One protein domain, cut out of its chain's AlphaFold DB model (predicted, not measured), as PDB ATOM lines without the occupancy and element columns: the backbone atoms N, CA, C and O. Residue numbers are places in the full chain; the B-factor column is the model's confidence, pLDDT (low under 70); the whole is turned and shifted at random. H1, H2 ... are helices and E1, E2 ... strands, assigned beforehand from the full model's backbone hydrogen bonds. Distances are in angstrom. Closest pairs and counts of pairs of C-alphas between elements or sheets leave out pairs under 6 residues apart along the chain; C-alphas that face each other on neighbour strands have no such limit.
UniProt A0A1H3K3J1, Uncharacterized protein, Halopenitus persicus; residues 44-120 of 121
ATOM      1  N   PRO A  44     305.989 233.525 128.833       90.56
ATOM      2  CA  PRO A  44     306.779 233.812 127.652       90.56
ATOM      3  C   PRO A  44     308.069 232.990 127.626       90.56
ATOM      4  O   PRO A  44     308.682 232.719 128.664       90.56
ATOM      5  N   ARG A  45     308.487 232.623 126.414       94.56
ATOM      6  CA  ARG A  45     309.664 231.790 126.159       94.56
ATOM      7  C   ARG A  45     310.611 232.438 125.158       94.56
ATOM      8  O   ARG A  45     310.180 233.162 124.263       94.56
ATOM      9  N   PHE A  46     311.891 232.127 125.281       94.44
ATOM     10  CA  PHE A  46     312.883 232.361 124.239       94.44
ATOM     11  C   PHE A  46     312.713 231.378 123.078       94.44
ATOM     12  O   PHE A  46     311.947 230.410 123.159       94.44
ATOM     13  N   ALA A  47     313.461 231.600 122.002       93.31
ATOM     14  CA  ALA A  47     313.482 230.725 120.841       93.31
ATOM     15  C   ALA A  47     313.845 229.279 121.221       93.31
ATOM     16  O   ALA A  47     313.264 228.352 120.663       93.31
ATOM     17  N   ASP A  48     314.707 229.096 122.220       92.50
ATOM     18  CA  ASP A  48     315.133 227.783 122.722       92.50
ATOM     19  C   ASP A  48     314.148 227.151 123.734       92.50
ATOM     20  O   ASP A  48     314.364 226.065 124.254       92.50
ATOM     21  N   GLY A  49     313.033 227.824 124.043       92.00
ATOM     22  CA  GLY A  49     312.013 227.328 124.974       92.00
ATOM     23  C   GLY A  49     312.258 227.672 126.448       92.00
ATOM     24  O   GLY A  49     311.354 227.488 127.267       92.00
ATOM     25  N   ALA A  50     313.422 228.237 126.779       94.38
ATOM     26  CA  ALA A  50     313.715 228.777 128.103       94.38
ATOM     27  C   ALA A  50     312.701 229.862 128.506       94.38
ATOM     28  O   ALA A  50     312.281 230.676 127.680       94.38
ATOM     29  N   LEU A  51     312.301 229.878 129.779       93.69
ATOM     30  CA  LEU A  51     311.368 230.874 130.304       93.69
ATOM     31  C   LEU A  51     312.054 232.237 130.406       93.69
ATOM     32  O   LEU A  51     313.131 232.350 130.983       93.69
ATOM     33  N   VAL A  52     311.393 233.279 129.908       92.94
ATOM     34  CA  VAL A  52     311.940 234.643 129.931       92.94
ATOM     35  C   VAL A  52     312.062 235.212 131.349       92.94
ATOM     36  O   VAL A  52     313.147 235.680 131.686       92.94
ATOM     37  N   PRO A  53     311.027 235.150 132.218       92.19
ATOM     38  CA  PRO A  53     311.077 235.804 133.526       92.19
ATOM     39  C   PRO A  53     312.246 235.376 134.434       92.19
ATOM     40  O   PRO A  53     312.877 236.262 135.004       92.19
ATOM     41  N   PRO A  54     312.597 234.077 134.573       92.69
ATOM     42  CA  PRO A  54     313.728 233.691 135.415       92.69
ATOM     43  C   PRO A  54     315.088 234.094 134.833       92.69
ATOM     44  O   PRO A  54     315.985 234.419 135.603       92.69
ATOM     45  N   VAL A  55     315.256 234.098 133.506       93.44
ATOM     46  CA  VAL A  55     316.506 234.554 132.869       93.44
ATOM     47  C   VAL A  55     316.676 236.057 133.065       93.44
ATOM     48  O   VAL A  55     317.733 236.491 133.506       93.44
ATOM     49  N   VAL A  56     315.618 236.837 132.817       93.31
ATOM     50  CA  VAL A  56     315.617 238.290 133.044       93.31
ATOM     51  C   VAL A  56     315.933 238.599 134.504       93.31
ATOM     52  O   VAL A  56     316.919 239.271 134.771       93.31
ATOM     53  N   SER A  57     315.187 238.017 135.450       92.12
ATOM     54  CA  SER A  57     315.402 238.259 136.882       92.12
ATOM     55  C   SER A  57     316.809 237.872 137.347       92.12
ATOM     56  O   SER A  57     317.355 238.526 138.234       92.12
ATOM     57  N   ARG A  58     317.408 236.825 136.763       94.06
ATOM     58  CA  ARG A  58     318.796 236.450 137.046       94.06
ATOM     59  C   ARG A  58     319.769 237.516 136.555       94.06
ATOM     60  O   ARG A  58     320.629 237.914 137.324       94.06
ATOM     61  N   LEU A  59     319.651 237.957 135.303       94.19
ATOM     62  CA  LEU A  59     320.555 238.951 134.716       94.19
ATOM     63  C   LEU A  59     320.436 240.312 135.406       94.19
ATOM     64  O   LEU A  59     321.457 240.912 135.724       94.19
ATOM     65  N   GLU A  60     319.214 240.755 135.703       94.38
ATOM     66  CA  GLU A  60     318.971 241.978 136.477       94.38
ATOM     67  C   GLU A  60     319.689 241.930 137.830       94.38
ATOM     68  O   GLU A  60     320.377 242.875 138.199       94.38
ATOM     69  N   ALA A  61     319.604 240.802 138.546       93.50
ATOM     70  CA  ALA A  61     320.287 240.629 139.827       93.50
ATOM     71  C   ALA A  61     321.814 240.480 139.698       93.50
ATOM     72  O   ALA A  61     322.541 240.908 140.591       93.50
ATOM     73  N   THR A  62     322.306 239.850 138.626       93.94
ATOM     74  CA  THR A  62     323.746 239.667 138.385       93.94
ATOM     75  C   THR A  62     324.434 240.990 138.067       93.94
ATOM     76  O   THR A  62     325.509 241.250 138.601       93.94
ATOM     77  N   HIS A  63     323.819 241.807 137.212       91.69
ATOM     78  CA  HIS A  63     324.428 243.033 136.692       91.69
ATOM     79  C   HIS A  63     323.922 244.308 137.392       91.69
ATOM     80  O   HIS A  63     324.429 245.387 137.107       91.69
ATOM     81  N   ASP A  64     322.961 244.191 138.320       93.12
ATOM     82  CA  ASP A  64     322.289 245.309 139.012       93.12
ATOM     83  C   ASP A  64     321.641 246.306 138.026       93.12
ATOM     84  O   ASP A  64     321.812 247.518 138.124       93.12
ATOM     85  N   VAL A  65     320.902 245.771 137.046       94.12
ATOM     86  CA  VAL A  65     320.259 246.531 135.953       94.12
ATOM     87  C   VAL A  65     318.753 246.267 135.872       94.12
ATOM     88  O   VAL A  65     318.270 245.243 136.349       94.12
ATOM     89  N   ASP A  66     318.008 247.162 135.218       93.94
ATOM     90  CA  ASP A  66     316.589 246.970 134.845       93.94
ATOM     91  C   ASP A  66     316.489 246.569 133.367       93.94
ATOM     92  O   ASP A  66     316.935 247.305 132.484       93.94
ATOM     93  N   ILE A  67     315.886 245.411 133.083       92.81
ATOM     94  CA  ILE A  67     315.752 244.868 131.729       92.81
ATOM     95  C   ILE A  67     314.283 244.875 131.314       92.81
ATOM     96  O   ILE A  67     313.424 244.222 131.906       92.81
ATOM     97  N   ARG A  68     313.973 245.556 130.205       90.12
ATOM     98  CA  ARG A  68     312.607 245.635 129.668       90.12
ATOM     99  C   ARG A  68     312.523 245.159 128.236       90.12
ATOM    100  O   ARG A  68     313.216 245.663 127.358       90.12
ATOM    101  N   LEU A  69     311.579 244.253 128.002       88.62
ATOM    102  CA  LEU A  69     311.126 243.860 126.677       88.62
ATOM    103  C   LEU A  69     309.834 244.636 126.396       88.62
ATOM    104  O   LEU A  69     308.821 244.403 127.057       88.62
ATOM    105  N   LEU A  70     309.865 245.585 125.460       82.88
ATOM    106  CA  LEU A  70     308.742 246.488 125.162       82.88
ATOM    107  C   LEU A  70     308.414 246.468 123.669       82.88
ATOM    108  O   LEU A  70     309.315 246.426 122.844       82.88
ATOM    109  N   GLY A  71     307.135 246.544 123.300       72.31
ATOM    110  CA  GLY A  71     306.745 246.700 121.895       72.31
ATOM    111  C   GLY A  71     306.910 248.139 121.414       72.31
ATOM    112  O   GLY A  71     306.427 249.055 122.080       72.31
ATOM    113  N   VAL A  72     307.542 248.342 120.255       57.53
ATOM    114  CA  VAL A  72     307.596 249.653 119.590       57.53
ATOM    115  C   VAL A  72     306.280 249.893 118.858       57.53
ATOM    116  O   VAL A  72     305.825 249.020 118.137       57.53
ATOM    117  N   ASP A  73     305.650 251.052 119.072       50.41
ATOM    118  CA  ASP A  73     304.476 251.546 118.323       50.41
ATOM    119  C   ASP A  73     303.315 250.544 118.113       50.41
ATOM    120  O   ASP A  73     302.567 250.674 117.157       50.41
ATOM    121  N   VAL A  74     303.150 249.565 119.016       54.88
ATOM    122  CA  VAL A  74     302.006 248.639 119.204       54.88
ATOM    123  C   VAL A  74     301.058 248.450 117.997       54.88
ATOM    124  O   VAL A  74     299.836 248.544 118.134       54.88
ATOM    125  N   ARG A  75     301.580 248.096 116.816       54.22
ATOM    126  CA  ARG A  75     300.815 247.332 115.825       54.22
ATOM    127  C   ARG A  75     301.271 245.879 115.866       54.22
ATOM    128  O   ARG A  75     302.285 245.497 116.457       54.22
ATOM    129  N   GLU A  76     300.422 245.016 115.333       53.25
ATOM    130  CA  GLU A  76     300.728 243.598 115.222       53.25
ATOM    131  C   GLU A  76     301.888 243.417 114.227       53.25
ATOM    132  O   GLU A  76     301.787 243.853 113.083       53.25
ATOM    133  N   GLY A  77     302.996 242.818 114.677       55.78
ATOM    134  CA  GLY A  77     304.198 242.599 113.863       55.78
ATOM    135  C   GLY A  77     305.334 243.611 114.054       55.78
ATOM    136  O   GLY A  77     306.398 243.403 113.478       55.78
ATOM    137  N   ASP A  78     305.162 244.661 114.865       66.19
ATOM    138  CA  ASP A  78     306.266 245.585 115.148       66.19
ATOM    139  C   ASP A  78     307.369 244.932 116.001       66.19
ATOM    140  O   ASP A  78     307.065 244.157 116.926       66.19
ATOM    141  N   PRO A  79     308.648 245.264 115.731       69.38
ATOM    142  CA  PRO A  79     309.767 244.762 116.508       69.38
ATOM    143  C   PRO A  79     309.666 245.231 117.962       69.38
ATOM    144  O   PRO A  79     309.223 246.340 118.275       69.38
ATOM    145  N   TRP A  80     310.081 244.360 118.871       84.19
ATOM    146  CA  TRP A  80     310.198 244.667 120.288       84.19
ATOM    147  C   TRP A  80     311.589 245.201 120.583       84.19
ATOM    148  O   TRP A  80     312.562 244.775 119.979       84.19
ATOM    149  N   GLU A  81     311.701 246.129 121.515       88.62
ATOM    150  CA  GLU A  81     312.972 246.631 122.013       88.62
ATOM    151  C   GLU A  81     313.357 245.892 123.285       88.62
ATOM    152  O   GLU A  81     312.534 245.714 124.187       88.62
ATOM    153  N   ILE A  82     314.632 245.521 123.359       90.81
ATOM    154  CA  ILE A  82     315.298 245.193 124.612       90.81
ATOM    155  C   ILE A  82     315.928 246.487 125.111       90.81
ATOM    156  O   ILE A  82     316.703 247.133 124.394       90.81
ATOM    157  N   ARG A  83     315.573 246.881 126.330       92.69
ATOM    158  CA  ARG A  83     316.162 248.026 127.016       92.69
ATOM    159  C   ARG A  83     316.836 247.581 128.304       92.69
ATOM    160  O   ARG A  83     316.253 246.778 129.020       92.69
ATOM    161  N   VAL A  84     318.008 248.142 128.574       92.88
ATOM    162  CA  VAL A  84     318.778 247.986 129.813       92.88
ATOM    163  C   VAL A  84     318.932 249.374 130.421       92.88
ATOM    164  O   VAL A  84     319.379 250.291 129.731       92.88
ATOM    165  N   ASP A  85     318.444 249.576 131.644       92.31
ATOM    166  CA  ASP A  85     318.391 250.890 132.309       92.31
ATOM    167  C   ASP A  85     317.751 251.982 131.433       92.31
ATOM    168  O   ASP A  85     318.189 253.128 131.332       92.31
ATOM    169  N   GLY A  86     316.697 251.593 130.711       88.19
ATOM    170  CA  GLY A  86     315.986 252.462 129.773       88.19
ATOM    171  C   GLY A  86     316.716 252.738 128.451       88.19
ATOM    172  O   GLY A  86     316.097 253.298 127.540       88.19
ATOM    173  N   THR A  87     317.966 252.300 128.297       88.88
ATOM    174  CA  THR A  87     318.747 252.407 127.059       88.88
ATOM    175  C   THR A  87     318.431 251.235 126.145       88.88
ATOM    176  O   THR A  87     318.508 250.081 126.548       88.88
ATOM    177  N   ARG A  88     318.066 251.508 124.890       91.06
ATOM    178  CA  ARG A  88     317.826 250.448 123.907       91.06
ATOM    179  C   ARG A  88     319.138 249.775 123.514       91.06
ATOM    180  O   ARG A  88     319.990 250.436 122.928       91.06
ATOM    181  N   VAL A  89     319.223 248.466 123.736       92.50
ATOM    182  CA  VAL A  89     320.391 247.645 123.377       92.50
ATOM    183  C   VAL A  89     320.163 246.854 122.091       92.50
ATOM    184  O   VAL A  89     321.069 246.729 121.277       92.50
ATOM    185  N   ALA A  90     318.933 246.395 121.839       90.38
ATOM    186  CA  ALA A  90     318.596 245.674 120.614       90.38
ATOM    187  C   ALA A  90     317.105 245.737 120.281       90.38
ATOM    188  O   ALA A  90     316.276 246.186 121.077       90.38
ATOM    189  N   THR A  91     316.776 245.235 119.093       90.00
ATOM    190  CA  THR A  91     315.411 244.928 118.668       90.00
ATOM    191  C   THR A  91     315.268 243.433 118.415       90.00
ATOM    192  O   THR A  91     316.169 242.826 117.843       90.00
ATOM    193  N   ILE A  92     314.136 242.853 118.806       88.75
ATOM    194  CA  ILE A  92     313.824 241.431 118.670       88.75
ATOM    195  C   ILE A  92     312.424 241.226 118.103       88.75
ATOM    196  O   ILE A  92     311.485 241.959 118.413       88.75
ATOM    197  N   ASP A  93     312.269 240.168 117.321       86.62
ATOM    198  CA  ASP A  93     310.962 239.696 116.895       86.62
ATOM    199  C   ASP A  93     310.238 238.969 118.033       86.62
ATOM    200  O   ASP A  93     310.845 238.368 118.930       86.62
ATOM    201  N   ARG A  94     308.905 238.974 117.963       86.06
ATOM    202  CA  ARG A  94     308.056 238.118 118.790       86.06
ATOM    203  C   ARG A  94     306.996 237.439 117.947       86.06
ATOM    204  O   ARG A  94     306.460 238.014 117.005       86.06
ATOM    205  N   GLU A  95     306.600 236.261 118.385       85.31
ATOM    206  CA  GLU A  95     305.459 235.546 117.846       85.31
ATOM    207  C   GLU A  95     304.514 235.177 118.989       85.31
ATOM    208  O   GLU A  95     304.935 234.688 120.041       85.31
ATOM    209  N   ARG A  96     303.211 235.396 118.790       83.94
ATOM    210  CA  ARG A  96     302.201 234.762 119.637       83.94
ATOM    211  C   ARG A  96     301.949 233.367 119.084       83.94
ATOM    212  O   ARG A  96     301.396 233.214 118.000       83.94
ATOM    213  N   THR A  97     302.379 232.357 119.827       83.00
ATOM    214  CA  THR A  97     302.231 230.957 119.420       83.00
ATOM    215  C   THR A  97     300.770 230.513 119.476       83.00
ATOM    216  O   THR A  97     299.948 231.099 120.189       83.00
ATOM    217  N   ARG A  98     300.449 229.438 118.745       79.38
ATOM    218  CA  ARG A  98     299.110 228.823 118.748       79.38
ATOM    219  C   ARG A  98     298.715 228.312 120.136       79.38
ATOM    220  O   ARG A  98     297.546 228.363 120.490       79.38
ATOM    221  N   ASP A  99     299.703 227.901 120.926       75.25
ATOM    222  CA  ASP A  99     299.577 227.467 122.321       75.25
ATOM    223  C   ASP A  99     299.371 228.625 123.315       75.25
ATOM    224  O   ASP A  99     299.344 228.418 124.526       75.25
ATOM    225  N   GLY A 100     299.251 229.867 122.838       78.56
ATOM    226  CA  GLY A 100     298.856 230.993 123.678       78.56
ATOM    227  C   GLY A 100     299.971 231.572 124.550       78.56
ATOM    228  O   GLY A 100     299.671 232.347 125.456       78.56
ATOM    229  N   TYR A 101     301.246 231.281 124.277       83.56
ATOM    230  CA  TYR A 101     302.377 232.005 124.873       83.56
ATOM    231  C   TYR A 101     303.110 232.867 123.848       83.56
ATOM    232  O   TYR A 101     303.053 232.636 122.637       83.56
ATOM    233  N   THR A 102     303.809 233.884 124.342       88.06
ATOM    234  CA  THR A 102     304.701 234.711 123.524       88.06
ATOM    235  C   THR A 102     306.060 234.032 123.415       88.06
ATOM    236  O   THR A 102     306.651 233.687 124.436       88.06
ATOM    237  N   ARG A 103     306.558 233.860 122.193       91.00
ATOM    238  CA  ARG A 103     307.918 233.407 121.912       91.00
ATOM    239  C   ARG A 103     308.731 234.573 121.366       91.00
ATOM    240  O   ARG A 103     308.300 235.218 120.415       91.00
ATOM    241  N   TYR A 104     309.889 234.835 121.954       91.44
ATOM    242  CA  TYR A 104     310.841 235.813 121.434       91.44
ATOM    243  C   TYR A 104     311.816 235.145 120.468       91.44
ATOM    244  O   TYR A 104     312.236 234.011 120.696       91.44
ATOM    245  N   GLY A 105     312.177 235.851 119.397       91.12
ATOM    246  CA  GLY A 105     313.047 235.362 118.322       91.12
ATOM    247  C   GLY A 105     314.532 235.229 118.682       91.12
ATOM    248  O   GLY A 105     315.348 235.030 117.792       91.12
ATOM    249  N   ILE A 106     314.887 235.333 119.963       94.25
ATOM    250  CA  ILE A 106     316.254 235.218 120.483       94.25
ATOM    251  C   ILE A 106     316.343 234.023 121.437       94.25
ATOM    252  O   ILE A 106     315.357 233.686 122.098       94.25
ATOM    253  N   THR A 107     317.487 233.339 121.482       95.81
ATOM    254  CA  THR A 107     317.756 232.289 122.479       95.81
ATOM    255  C   THR A 107     318.088 232.916 123.836       95.81
ATOM    256  O   THR A 107     318.357 234.112 123.913       95.81
ATOM    257  N   ALA A 108     318.050 232.127 124.914       94.69
ATOM    258  CA  ALA A 108     318.474 232.625 126.225       94.69
ATOM    259  C   ALA A 108     319.961 233.008 126.211       94.69
ATOM    260  O   ALA A 108     320.292 234.123 126.572       94.69
ATOM    261  N   ASP A 109     320.821 232.138 125.680       94.69
ATOM    262  CA  ASP A 109     322.270 232.357 125.593       94.69
ATOM    263  C   ASP A 109     322.631 233.649 124.834       94.69
ATOM    264  O   ASP A 109     323.286 234.528 125.383       94.69
ATOM    265  N   ALA A 110     322.068 233.850 123.636       94.38
ATOM    266  CA  ALA A 110     322.300 235.074 122.865       94.38
ATOM    267  C   ALA A 110     321.724 236.326 123.550       94.38
ATOM    268  O   ALA A 110     322.217 237.433 123.347       94.38
ATOM    269  N   PHE A 111     320.657 236.172 124.340       94.81
ATOM    270  CA  PHE A 111     320.128 237.262 125.153       94.81
ATOM    271  C   PHE A 111     321.075 237.598 126.307       94.81
ATOM    272  O   PHE A 111     321.311 238.771 126.560       94.81
ATOM    273  N   GLU A 112     321.645 236.601 126.978       94.69
ATOM    274  CA  GLU A 112     322.630 236.797 128.042       94.69
ATOM    275  C   GLU A 112     323.893 237.492 127.517       94.69
ATOM    276  O   GLU A 112     324.317 238.485 128.104       94.69
ATOM    277  N   GLU A 113     324.432 237.049 126.375       94.56
ATOM    278  CA  GLU A 113     325.580 237.697 125.723       94.56
ATOM    279  C   GLU A 113     325.292 239.159 125.360       94.56
ATOM    280  O   GLU A 113     326.123 240.035 125.586       94.56
ATOM    281  N   LEU A 114     324.094 239.445 124.837       94.25
ATOM    282  CA  LEU A 114     323.682 240.807 124.500       94.25
ATOM    283  C   LEU A 114     323.651 241.720 125.734       94.25
ATOM    284  O   LEU A 114     324.035 242.886 125.652       94.25
ATOM    285  N   ILE A 115     323.147 241.218 126.864       93.44
ATOM    286  CA  ILE A 115     323.092 241.995 128.104       93.44
ATOM    287  C   ILE A 115     324.501 242.208 128.659       93.44
ATOM    288  O   ILE A 115     324.805 243.333 129.044       93.44
ATOM    289  N   ALA A 116     325.359 241.183 128.634       92.00
ATOM    290  CA  ALA A 116     326.757 241.285 129.054       92.00
ATOM    291  C   ALA A 116     327.531 242.346 128.244       92.00
ATOM    292  O   ALA A 116     328.148 243.238 128.827       92.00
ATOM    293  N   ASP A 117     327.401 242.333 126.910       92.75
ATOM    294  CA  ASP A 117     328.004 243.347 126.028       92.75
ATOM    295  C   ASP A 117     327.496 244.761 126.357       92.75
ATOM    296  O   ASP A 117     328.274 245.713 126.446       92.75
ATOM    297  N   ALA A 118     326.193 244.900 126.619       90.94
ATOM    298  CA  ALA A 118     325.586 246.187 126.941       90.94
ATOM    299  C   ALA A 118     326.051 246.778 128.283       90.94
ATOM    300  O   ALA A 118     326.110 248.005 128.409       90.94
ATOM    301  N   VAL A 119     326.364 245.938 129.274       90.94
ATOM    302  CA  VAL A 119     326.897 246.378 130.577       90.94
ATOM    303  C   VAL A 119     328.429 246.470 130.599       90.94
ATOM    304  O   VAL A 119     328.992 247.010 131.551       90.94
ATOM    305  N   GLY A 120     329.096 246.050 129.518       81.88
ATOM    306  CA  GLY A 120     330.539 246.195 129.315       81.88
ATOM    307  C   GLY A 120     331.391 245.098 129.956       81.88
ATOM    308  O   GLY A 120     332.510 245.396 130.386       81.88
TER     309      GLY A 120
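Overview. This is residues 44 to 120 of the 121 residues of an uncharacterized protein of Halopenitus persicus (UniProt A0A1H3K3J1). A small antiparallel sheet of three strands, E1, E2 and E3, has the helix H2 packed over one face, and H1 runs side by side with H2 and only grazes the sheet. At the far end of E3 the chain bends into E4, and E4 and E5 make a small hairpin that, opposite the last residues of H2, forms one end of the longest axis. The printed part has 77 residues, with two named helices and five named strands in the order H1 E1 E2 E3 E4 E5 H2; the class is mixed, helices and strands. It is compact, with a radius of gyration of the C-alphas of 12.1 A, and spans 36 by 26 by 16 A.

Arrangement. Pass residues 44 to 51 and you reach H1, residues 52 to 63, from which a tight link leads to E1, residues 67 to 71. Next come E2, residues 80 to 84, and E3, residues 87 to 92; the three strands form a meander, each the antiparallel neighbour of the one before. In the hairpin of E1 and E2, look for N 68 and O 83, 2.8 A apart; in that of E2 and E3, for N 82 and O 90, 2.9 A apart. H1 only grazes this sheet, with its residues 52 to 60. E3 runs on into E4, residues 94 to 96, at 55 degrees. E4 forms an antiparallel hairpin with E5, residues 102 to 104, where N 95 and O 103 are 2.8 A apart. H2, residues 108 to 119, is on the sheet E1 E2 E3 at a height of 9.7 A, giving two layers, a helix on one face of a sheet. It lies over E2 and E3, slantwise to the strands, at 39 degrees to E2 on the local plane; its closest C-alphas to E3 are those of Ala 118 and Val 89, 6.5 A apart. H1 and H2 touch, closest at the C-alphas of Val 55 and Ala 108, 7.2 A apart, and run the same way at a shallow tilt of 30 degrees. E4 and H2 are apart. In H1 and H2 every O i to N i+4 pair is within hydrogen-bond range.

Along the chain. Find C-alpha 52 at (311.940, 234.643, 129.931); from there H1 runs 16.5 A to C-alpha 63. E1 covers 13.5 A, E2 13.2 A and E3 14.7 A, while E4 and E5 have three residues each. Find C-alpha 87 at (318.747, 252.407, 127.059), where E3 begins. H2 runs 16.7 A and ends at C-alpha 119, at (326.897, 246.378, 130.577).

Size, cuts and confidence. Look at the C-alphas of Arg 98 and Gly 120, the two farthest apart, at 37.4 A. The printed part has no cut and no long link. Mean pLDDT of the printed part is 87.0; residues 72 to 79, between E1 and E2, are under 70.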